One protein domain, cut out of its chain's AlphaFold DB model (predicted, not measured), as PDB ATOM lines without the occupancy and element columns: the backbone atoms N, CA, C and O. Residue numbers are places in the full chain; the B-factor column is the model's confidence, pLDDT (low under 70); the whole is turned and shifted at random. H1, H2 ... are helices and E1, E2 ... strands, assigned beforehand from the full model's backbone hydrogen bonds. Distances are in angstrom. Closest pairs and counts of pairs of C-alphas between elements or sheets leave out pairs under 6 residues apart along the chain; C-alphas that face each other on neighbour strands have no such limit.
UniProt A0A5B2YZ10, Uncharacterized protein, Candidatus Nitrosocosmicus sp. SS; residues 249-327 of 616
ATOM      1  N   ASP A 249      26.229 -25.110-111.397       87.25
ATOM      2  CA  ASP A 249      27.683 -25.164-111.601       87.25
ATOM      3  C   ASP A 249      28.050 -24.769-113.041       87.25
ATOM      4  O   ASP A 249      29.101 -24.166-113.262       87.25
ATOM      5  N   CYS A 250      27.140 -25.006-114.000       88.94
ATOM      6  CA  CYS A 250      27.258 -24.575-115.401       88.94
ATOM      7  C   CYS A 250      27.372 -23.056-115.570       88.94
ATOM      8  O   CYS A 250      27.605 -22.576-116.668       88.94
ATOM      9  N   LYS A 251      27.200 -22.284-114.493       87.81
ATOM     10  CA  LYS A 251      27.393 -20.835-114.488       87.81
ATOM     11  C   LYS A 251      28.827 -20.402-114.180       87.81
ATOM     12  O   LYS A 251      29.227 -19.309-114.555       87.81
ATOM     13  N   LEU A 252      29.585 -21.233-113.465       88.31
ATOM     14  CA  LEU A 252      30.994 -20.979-113.131       88.31
ATOM     15  C   LEU A 252      31.942 -21.735-114.073       88.31
ATOM     16  O   LEU A 252      33.083 -21.320-114.285       88.31
ATOM     17  N   ASN A 253      31.465 -22.858-114.612       87.62
ATOM     18  CA  ASN A 253      32.185 -23.730-115.526       87.62
ATOM     19  C   ASN A 253      31.192 -24.335-116.545       87.62
ATOM     20  O   ASN A 253      30.650 -25.419-116.298       87.62
ATOM     21  N   PRO A 254      30.890 -23.618-117.645       86.62
ATOM     22  CA  PRO A 254      29.924 -24.067-118.646       86.62
ATOM     23  C   PRO A 254      30.484 -25.196-119.541       86.62
ATOM     24  O   PRO A 254      29.709 -25.958-120.112       86.62
ATOM     25  N   ASP A 255      31.807 -25.411-119.547       87.88
ATOM     26  CA  ASP A 255      32.494 -26.496-120.270       87.88
ATOM     27  C   ASP A 255      32.285 -27.901-119.675       87.88
ATOM     28  O   ASP A 255      32.726 -28.908-120.242       87.88
ATOM     29  N   LEU A 256      31.630 -28.019-118.513       86.31
ATOM     30  CA  LEU A 256      31.392 -29.325-117.900       86.31
ATOM     31  C   LEU A 256      30.489 -30.193-118.804       86.31
ATOM     32  O   LEU A 256      29.440 -29.730-119.250       86.31
ATOM     33  N   PRO A 257      30.767 -31.503-118.977       86.75
ATOM     34  CA  PRO A 257      29.963 -32.383-119.838       86.75
ATOM     35  C   PRO A 257      28.468 -32.511-119.486       86.75
ATOM     36  O   PRO A 257      27.707 -33.054-120.283       86.75
ATOM     37  N   LYS A 258      28.041 -32.052-118.299       84.06
ATOM     38  CA  LYS A 258      26.624 -31.965-117.888       84.06
ATOM     39  C   LYS A 258      25.896 -30.727-118.431       84.06
ATOM     40  O   LYS A 258      24.670 -30.688-118.391       84.06
ATOM     41  N   CYS A 259      26.643 -29.732-118.900       88.88
ATOM     42  CA  CYS A 259      26.136 -28.448-119.365       88.88
ATOM     43  C   CYS A 259      25.875 -28.433-120.872       88.88
ATOM     44  O   CYS A 259      25.034 -27.663-121.314       88.88
ATOM     45  N   ALA A 260      26.527 -29.298-121.655       88.31
ATOM     46  CA  ALA A 260      26.297 -29.409-123.095       88.31
ATOM     47  C   ALA A 260      24.803 -29.592-123.434       88.31
ATOM     48  O   ALA A 260      24.114 -30.438-122.850       88.31
ATOM     49  N   SER A 261      24.312 -28.807-124.393       86.75
ATOM     50  CA  SER A 261      22.936 -28.880-124.876       86.75
ATOM     51  C   SER A 261      22.637 -30.214-125.562       86.75
ATOM     52  O   SER A 261      23.521 -30.927-126.048       86.75
ATOM     53  N   VAL A 262      21.354 -30.578-125.603       82.62
ATOM     54  CA  VAL A 262      20.901 -31.819-126.239       82.62
ATOM     55  C   VAL A 262      20.070 -31.451-127.458       82.62
ATOM     56  O   VAL A 262      18.995 -30.874-127.331       82.62
ATOM     57  N   ASP A 263      20.585 -31.775-128.647       81.69
ATOM     58  CA  ASP A 263      20.012 -31.387-129.947       81.69
ATOM     59  C   ASP A 263      19.842 -29.852-130.139       81.69
ATOM     60  O   ASP A 263      19.073 -29.422-131.002       81.69
ATOM     61  N   GLY A 264      20.583 -29.030-129.378       78.12
ATOM     62  CA  GLY A 264      20.499 -27.559-129.380       78.12
ATOM     63  C   GLY A 264      19.360 -26.975-128.528       78.12
ATOM     64  O   GLY A 264      19.144 -25.765-128.544       78.12
ATOM     65  N   ASP A 265      18.623 -27.816-127.792       85.69
ATOM     66  CA  ASP A 265      17.588 -27.396-126.843       85.69
ATOM     67  C   ASP A 265      18.117 -27.483-125.394       85.69
ATOM     68  O   ASP A 265      18.689 -28.497-124.976       85.69
ATOM     69  N   CYS A 266      17.864 -26.437-124.597       88.00
ATOM     70  CA  CYS A 266      18.162 -26.397-123.160       88.00
ATOM     71  C   CYS A 266      16.896 -26.567-122.292       88.00
ATOM     72  O   CYS A 266      15.794 -26.220-122.731       88.00
ATOM     73  N   PRO A 267      17.008 -27.098-121.056       86.62
ATOM     74  CA  PRO A 267      15.883 -27.181-120.122       86.62
ATOM     75  C   PRO A 267      15.348 -25.805-119.686       86.62
ATOM     76  O   PRO A 267      16.099 -24.836-119.626       86.62
ATOM     77  N   ASP A 268      14.067 -25.738-119.297       86.56
ATOM     78  CA  ASP A 268      13.436 -24.512-118.773       86.56
ATOM     79  C   ASP A 268      14.279 -23.867-117.647       86.56
ATOM     80  O   ASP A 268      14.544 -24.501-116.622       86.56
ATOM     81  N   GLY A 269      14.638 -22.587-117.809       83.38
ATOM     82  CA  GLY A 269      15.483 -21.835-116.869       83.38
ATOM     83  C   GLY A 269      16.979 -21.829-117.210       83.38
ATOM     84  O   GLY A 269      17.769 -21.296-116.429       83.38
ATOM     85  N   PHE A 270      17.361 -22.389-118.359       87.50
ATOM     86  CA  PHE A 270      18.705 -22.331-118.930       87.50
ATOM     87  C   PHE A 270      18.626 -21.808-120.365       87.50
ATOM     88  O   PHE A 270      17.739 -22.209-121.123       87.50
ATOM     89  N   PHE A 271      19.570 -20.954-120.755       86.12
ATOM     90  CA  PHE A 271      19.744 -20.534-122.146       86.12
ATOM     91  C   PHE A 271      20.919 -21.289-122.774       86.12
ATOM     92  O   PHE A 271      21.865 -21.639-122.072       86.12
ATOM     93  N   ASN A 272      20.851 -21.551-124.080       88.50
ATOM     94  CA  ASN A 272      21.998 -22.053-124.837       88.50
ATOM     95  C   ASN A 272      22.919 -20.864-125.132       88.50
ATOM     96  O   ASN A 272      22.444 -19.874-125.698       88.50
ATOM     97  N   ASN A 273      24.182 -20.948-124.722       84.62
ATOM     98  CA  ASN A 273      25.233 -20.022-125.133       84.62
ATOM     99  C   ASN A 273      25.698 -20.356-126.571       84.62
ATOM    100  O   ASN A 273      25.187 -21.299-127.185       84.62
ATOM    101  N   ASP A 274      26.635 -19.587-127.133       85.06
ATOM    102  CA  ASP A 274      27.070 -19.802-128.526       85.06
ATOM    103  C   ASP A 274      28.009 -21.022-128.703       85.06
ATOM    104  O   ASP A 274      28.191 -21.498-129.825       85.06
ATOM    105  N   ASP A 275      28.506 -21.605-127.602       86.12
ATOM    106  CA  ASP A 275      29.281 -22.859-127.552       86.12
ATOM    107  C   ASP A 275      28.404 -24.130-127.425       86.12
ATOM    108  O   ASP A 275      28.904 -25.227-127.152       86.12
ATOM    109  N   ASP A 276      27.088 -24.009-127.633       87.88
ATOM    110  CA  ASP A 276      26.090 -25.077-127.454       87.88
ATOM    111  C   ASP A 276      26.020 -25.635-126.008       87.88
ATOM    112  O   ASP A 276      25.718 -26.817-125.793       87.88
ATOM    113  N   GLN A 277      26.263 -24.790-124.998       89.62
ATOM    114  CA  GLN A 277      26.196 -25.115-123.566       89.62
ATOM    115  C   GLN A 277      25.020 -24.394-122.873       89.62
ATOM    116  O   GLN A 277      24.751 -23.212-123.078       89.62
ATOM    117  N   CYS A 278      24.321 -25.106-121.992       90.44
ATOM    118  CA  CYS A 278      23.171 -24.622-121.238       90.44
ATOM    119  C   CYS A 278      23.582 -23.929-119.930       90.44
ATOM    120  O   CYS A 278      23.887 -24.585-118.929       90.44
ATOM    121  N   VAL A 279      23.500 -22.599-119.910       89.88
ATOM    122  CA  VAL A 279      23.861 -21.743-118.769       89.88
ATOM    123  C   VAL A 279      22.594 -21.277-118.022       89.88
ATOM    124  O   VAL A 279      21.608 -20.912-118.667       89.88
ATOM    125  N   PRO A 280      22.554 -21.276-116.670       86.81
ATOM    126  CA  PRO A 280      21.363 -20.866-115.917       86.81
ATOM    127  C   PRO A 280      20.982 -19.396-116.133       86.81
ATOM    128  O   PRO A 280      21.822 -18.503-115.986       86.81
ATOM    129  N   GLU A 281      19.694 -19.125-116.354       81.06
ATOM    130  CA  GLU A 281      19.152 -17.767-116.507       81.06
ATOM    131  C   GLU A 281      19.377 -16.872-115.262       81.06
ATOM    132  O   GLU A 281      19.436 -17.329-114.115       81.06
ATOM    133  N   GLY A 282      19.468 -15.555-115.487       76.12
ATOM    134  CA  GLY A 282      19.731 -14.532-114.461       76.12
ATOM    135  C   GLY A 282      21.202 -14.104-114.395       76.12
ATOM    136  O   GLY A 282      22.055 -14.729-115.012       76.12
ATOM    137  N   GLY A 283      21.517 -13.041-113.651       81.12
ATOM    138  CA  GLY A 283      22.903 -12.567-113.483       81.12
ATOM    139  C   GLY A 283      23.767 -13.476-112.597       81.12
ATOM    140  O   GLY A 283      23.287 -14.487-112.071       81.12
ATOM    141  N   CYS A 284      25.038 -13.114-112.420       87.50
ATOM    142  CA  CYS A 284      25.967 -13.843-111.558       87.50
ATOM    143  C   CYS A 284      25.575 -13.813-110.067       87.50
ATOM    144  O   CYS A 284      24.920 -12.867-109.612       87.50
ATOM    145  N   PRO A 285      25.940 -14.859-109.296       86.38
ATOM    146  CA  PRO A 285      25.804 -14.850-107.841       86.38
ATOM    147  C   PRO A 285      26.720 -13.786-107.213       86.38
ATOM    148  O   PRO A 285      27.727 -13.406-107.799       86.38
ATOM    149  N   ASP A 286      26.392 -13.309-106.009       86.06
ATOM    150  CA  ASP A 286      27.240 -12.334-105.306       86.06
ATOM    151  C   ASP A 286      28.651 -12.903-105.046       86.06
ATOM    152  O   ASP A 286      28.783 -14.039-104.579       86.06
ATOM    153  N   GLY A 287      29.693 -12.109-105.323       85.19
ATOM    154  CA  GLY A 287      31.094 -12.553-105.353       85.19
ATOM    155  C   GLY A 287      31.605 -12.927-106.752       85.19
ATOM    156  O   GLY A 287      32.751 -13.366-106.871       85.19
ATOM    157  N   TYR A 288      30.761 -12.790-107.780       90.25
ATOM    158  CA  TYR A 288      31.083 -13.030-109.183       90.25
ATOM    159  C   TYR A 288      30.428 -11.981-110.097       90.25
ATOM    160  O   TYR A 288      29.316 -11.506-109.824       90.25
ATOM    161  N   HIS A 289      31.053 -11.728-111.245       90.06
ATOM    162  CA  HIS A 289      30.611 -10.787-112.274       90.06
ATOM    163  C   HIS A 289      30.527 -11.439-113.663       90.06
ATOM    164  O   HIS A 289      31.124 -12.489-113.915       90.06
ATOM    165  N   THR A 290      29.761 -10.815-114.561       89.19
ATOM    166  CA  THR A 290      29.755 -11.125-116.002       89.19
ATOM    167  C   THR A 290      30.754 -10.247-116.747       89.19
ATOM    168  O   THR A 290      31.100  -9.162-116.276       89.19
ATOM    169  N   VAL A 291      31.146 -10.662-117.946       89.00
ATOM    170  CA  VAL A 291      31.946  -9.854-118.874       89.00
ATOM    171  C   VAL A 291      31.094  -9.537-120.109       89.00
ATOM    172  O   VAL A 291      30.362 -10.404-120.583       89.00
ATOM    173  N   ASP A 292      31.117  -8.293-120.589       83.69
ATOM    174  CA  ASP A 292      30.499  -7.933-121.873       83.69
ATOM    175  C   ASP A 292      31.154  -8.724-123.015       83.69
ATOM    176  O   ASP A 292      32.355  -8.974-123.001       83.69
ATOM    177  N   ASP A 293      30.349  -9.114-124.004       79.25
ATOM    178  CA  ASP A 293      30.757  -9.938-125.149       79.25
ATOM    179  C   ASP A 293      31.385 -11.311-124.789       79.25
ATOM    180  O   ASP A 293      31.915 -12.000-125.660       79.25
ATOM    181  N   ASP A 294      31.245 -11.777-123.538       81.75
ATOM    182  CA  ASP A 294      31.473 -13.181-123.180       81.75
ATOM    183  C   ASP A 294      30.324 -14.067-123.687       81.75
ATOM    184  O   ASP A 294      29.344 -14.344-122.987       81.75
ATOM    185  N   GLU A 295      30.482 -14.541-124.923       81.50
ATOM    186  CA  GLU A 295      29.606 -15.515-125.584       81.50
ATOM    187  C   GLU A 295      29.482 -16.845-124.800       81.50
ATOM    188  O   GLU A 295      28.512 -17.577-125.012       81.50
ATOM    189  N   THR A 296      30.381 -17.141-123.844       85.00
ATOM    190  CA  THR A 296      30.286 -18.335-122.978       85.00
ATOM    191  C   THR A 296      29.279 -18.163-121.830       85.00
ATOM    192  O   THR A 296      28.754 -19.152-121.311       85.00
ATOM    193  N   GLY A 297      28.963 -16.924-121.432       81.88
ATOM    194  CA  GLY A 297      28.068 -16.617-120.311       81.88
ATOM    195  C   GLY A 297      28.607 -17.027-118.931       81.88
ATOM    196  O   GLY A 297      27.818 -17.271-118.009       81.88
ATOM    197  N   ARG A 298      29.930 -17.137-118.781       88.19
ATOM    198  CA  ARG A 298      30.602 -17.605-117.567       88.19
ATOM    199  C   ARG A 298      30.710 -16.484-116.531       88.19
ATOM    200  O   ARG A 298      31.089 -15.354-116.810       88.19
ATOM    201  N   CYS A 299      30.435 -16.823-115.277       90.38
ATOM    202  CA  CYS A 299      30.663 -15.929-114.147       90.38
ATOM    203  C   CYS A 299      32.104 -16.042-113.634       90.38
ATOM    204  O   CYS A 299      32.533 -17.116-113.201       90.38
ATOM    205  N   ILE A 300      32.820 -14.918-113.627       89.00
ATOM    206  CA  ILE A 300      34.203 -14.798-113.148       89.00
ATOM    207  C   ILE A 300      34.192 -14.351-111.673       89.00
ATOM    208  O   ILE A 300      33.356 -13.521-111.309       89.00
ATOM    209  N   PRO A 301      35.045 -14.900-110.783       89.38
ATOM    210  CA  PRO A 301      35.135 -14.445-109.395       89.38
ATOM    211  C   PRO A 301      35.590 -12.985-109.295       89.38
ATOM    212  O   PRO A 301      36.577 -12.601-109.918       89.38
ATOM    213  N   ASP A 302      34.981 -12.192-108.412       86.19
ATOM    214  CA  ASP A 302      35.356 -10.776-108.209       86.19
ATOM    215  C   ASP A 302      36.822 -10.594-107.768       86.19
ATOM    216  O   ASP A 302      37.405  -9.528-107.944       86.19
ATOM    217  N   SER A 303      37.446 -11.644-107.221       87.62
ATOM    218  CA  SER A 303      38.868 -11.675-106.862       87.62
ATOM    219  C   SER A 303      39.833 -11.807-108.043       87.62
ATOM    220  O   SER A 303      41.021 -11.561-107.856       87.62
ATOM    221  N   GLU A 304      39.364 -12.249-109.213       86.88
ATOM    222  CA  GLU A 304      40.175 -12.336-110.439       86.88
ATOM    223  C   GLU A 304      40.199 -10.995-111.194       86.88
ATOM    224  O   GLU A 304      41.146 -10.730-111.928       86.88
ATOM    225  N   GLY A 305      39.223 -10.115-110.932       86.75
ATOM    226  CA  GLY A 305      39.059  -8.838-111.627       86.75
ATOM    227  C   GLY A 305      38.533  -9.000-113.055       86.75
ATOM    228  O   GLY A 305      38.215 -10.104-113.495       86.75
ATOM    229  N   CYS A 306      38.435  -7.884-113.778       89.56
ATOM    230  CA  CYS A 306      38.080  -7.907-115.194       89.56
ATOM    231  C   CYS A 306      39.256  -8.402-116.060       89.56
ATOM    232  O   CYS A 306      40.412  -8.156-115.703       89.56
ATOM    233  N   PRO A 307      38.990  -9.053-117.210       86.25
ATOM    234  CA  PRO A 307      40.020  -9.382-118.197       86.25
ATOM    235  C   PRO A 307      40.775  -8.148-118.726       86.25
ATOM    236  O   PRO A 307      40.240  -7.040-118.724       86.25
ATOM    237  N   ASP A 308      42.000  -8.352-119.228       84.38
ATOM    238  CA  ASP A 308      42.851  -7.289-119.790       84.38
ATOM    239  C   ASP A 308      42.100  -6.425-120.829       84.38
ATOM    240  O   ASP A 308      41.606  -6.935-121.836       84.38
ATOM    241  N   GLY A 309      42.067  -5.104-120.611       80.94
ATOM    242  CA  GLY A 309      41.379  -4.128-121.476       80.94
ATOM    243  C   GLY A 309      39.897  -3.895-121.148       80.94
ATOM    244  O   GLY A 309      39.219  -3.152-121.863       80.94
ATOM    245  N   MET A 310      39.386  -4.505-120.076       87.75
ATOM    246  CA  MET A 310      38.029  -4.300-119.573       87.75
ATOM    247  C   MET A 310      38.034  -3.842-118.115       87.75
ATOM    248  O   MET A 310      38.915  -4.189-117.332       87.75
ATOM    249  N   ILE A 311      37.010  -3.078-117.737       88.31
ATOM    250  CA  ILE A 311      36.869  -2.485-116.402       88.31
ATOM    251  C   ILE A 311      35.454  -2.680-115.861       88.31
ATOM    252  O   ILE A 311      34.503  -2.892-116.619       88.31
ATOM    253  N   PHE A 312      35.294  -2.595-114.541       89.56
ATOM    254  CA  PHE A 312      33.982  -2.721-113.912       89.56
ATOM    255  C   PHE A 312      33.071  -1.547-114.282       89.56
ATOM    256  O   PHE A 312      33.427  -0.375-114.161       89.56
ATOM    257  N   ARG A 313      31.830  -1.860-114.657       85.94
ATOM    258  CA  ARG A 313      30.749  -0.877-114.730       85.94
ATOM    259  C   ARG A 313      30.401  -0.335-113.348       85.94
ATOM    260  O   ARG A 313      30.658  -0.949-112.317       85.94
ATOM    261  N   SER A 314      29.672   0.781-113.335       79.81
ATOM    262  CA  SER A 314      29.168   1.439-112.120       79.81
ATOM    263  C   SER A 314      28.217   0.584-111.261       79.81
ATOM    264  O   SER A 314      27.797   1.034-110.197       79.81
ATOM    265  N   ASP A 315      27.832  -0.613-111.718       78.62
ATOM    266  CA  ASP A 315      27.064  -1.593-110.944       78.62
ATOM    267  C   ASP A 315      27.939  -2.565-110.127       78.62
ATOM    268  O   ASP A 315      27.406  -3.264-109.261       78.62
ATOM    269  N   GLY A 316      29.256  -2.601-110.380       80.50
ATOM    270  CA  GLY A 316      30.214  -3.511-109.744       80.50
ATOM    271  C   GLY A 316      29.942  -4.995-110.010       80.50
ATOM    272  O   GLY A 316      30.339  -5.830-109.204       80.50
ATOM    273  N   LYS A 317      29.191  -5.328-111.070       83.44
ATOM    274  CA  LYS A 317      28.719  -6.692-111.378       83.44
ATOM    275  C   LYS A 317      28.910  -7.102-112.840       83.44
ATOM    276  O   LYS A 317      28.706  -8.273-113.158       83.44
ATOM    277  N   THR A 318      29.305  -6.167-113.702       86.31
ATOM    278  CA  THR A 318      29.612  -6.417-115.116       86.31
ATOM    279  C   THR A 318      30.907  -5.711-115.511       86.31
ATOM    280  O   THR A 318      31.040  -4.512-115.263       86.31
ATOM    281  N   CYS A 319      31.833  -6.419-116.149       89.25
ATOM    282  CA  CYS A 319      32.981  -5.832-116.841       89.25
ATOM    283  C   CYS A 319      32.594  -5.418-118.265       89.25
ATOM    284  O   CYS A 319      31.785  -6.097-118.893       89.25
ATOM    285  N   GLY A 320      33.185  -4.352-118.794       88.25
ATOM    286  CA  GLY A 320      33.071  -4.005-120.212       88.25
ATOM    287  C   GLY A 320      34.280  -3.227-120.715       88.25
ATOM    288  O   GLY A 320      35.130  -2.830-119.919       88.25
ATOM    289  N   ASP A 321      34.348  -3.026-122.032       87.44
ATOM    290  CA  ASP A 321      35.467  -2.359-122.706       87.44
ATOM    291  C   ASP A 321      35.841  -1.024-122.051       87.44
ATOM    292  O   ASP A 321      35.030  -0.095-121.971       87.44
ATOM    293  N   GLU A 322      37.109  -0.909-121.668       79.44
ATOM    294  CA  GLU A 322      37.707   0.293-121.092       79.44
ATOM    295  C   GLU A 322      37.478   1.518-121.995       79.44
ATOM    296  O   GLU A 322      36.911   2.521-121.562       79.44
ATOM    297  N   GLU A 323      37.795   1.414-123.291       78.56
ATOM    298  CA  GLU A 323      37.624   2.517-124.248       78.56
ATOM    299  C   GLU A 323      36.161   3.002-124.337       78.56
ATOM    300  O   GLU A 323      35.917   4.203-124.452       78.56
ATOM    301  N   GLN A 324      35.178   2.100-124.234       80.12
ATOM    302  CA  GLN A 324      33.758   2.466-124.295       80.12
ATOM    303  C   GLN A 324      33.254   3.079-122.983       80.12
ATOM    304  O   GLN A 324      32.447   4.010-123.004       80.12
ATOM    305  N   LEU A 325      33.705   2.561-121.837       79.56
ATOM    306  CA  LEU A 325      33.267   3.019-120.516       79.56
ATOM    307  C   LEU A 325      33.921   4.349-120.104       79.56
ATOM    308  O   LEU A 325      33.283   5.150-119.417       79.56
ATOM    309  N   CYS A 326      35.142   4.618-120.573       77.12
ATOM    310  CA  CYS A 326      35.885   5.842-120.267       77.12
ATOM    311  C   CYS A 326      35.573   7.012-121.218       77.12
ATOM    312  O   CYS A 326      35.866   8.163-120.883       77.12
ATOM    313  N   GLN A 327      34.928   6.769-122.368       72.38
ATOM    314  CA  GLN A 327      34.473   7.809-123.304       72.38
ATOM    315  C   GLN A 327      33.341   8.676-122.710       72.38
ATOM    316  O   GLN A 327      32.160   8.534-123.024       72.38
TER     317      GLN A 327
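This is residues 249 to 327 of the 616 residues of an uncharacterized protein of Candidatus Nitrosocosmicus sp. SS (UniProt A0A5B2YZ10). Little regular structure is here: an elongated string of loops has a small hairpin, E1 and E2, toward one end, and a three-stranded sheet from the middle toward the other, with H1 beyond. The 79 printed residues, 22 in named elements, hold E1 E2 E3 E4 E5 H1, class mixed; the larger sheet, E3, E5, E4, is mixed, the other antiparallel. It is only just compact, close to loose: radius of gyration of the C-alphas 13.4 A, spans 42 by 22 by 19 A.

Look first at inner strand E5, residues 318 to 321: E3, residues 288 to 291, is its parallel neighbour, with N 319 and O 290 2.8 A apart, within hydrogen-bond range. E4, residues 310 to 312, forms an antiparallel hairpin with E5, N 311 and O 320 within range at 2.9 A. H1, residues 322 to 326, only grazes this sheet; its O i to N i+4 pair is within hydrogen-bond range. E1, residues 270 to 272, and E2, residues 278 to 280, form an antiparallel hairpin, N 271 and O 279 within range at 2.9 A; both are apart from E3, E4 and E5.

Find E5, 10.4 A long, from C-alpha 318 at (29.612, -6.417, -115.116); E3 measures 10.2 A, E4 7.1 A, E1 and E2 6.8 A each. H1, 5.9 A, ends at C-alpha 326, (35.885, 5.842, -120.267).

The C-alphas farthest apart, Asp 263 and Gln 327, are 42.3 A apart. The printed part has no cut, E3 to E4 is a long link, and no printed residue is under 70 in pLDDT.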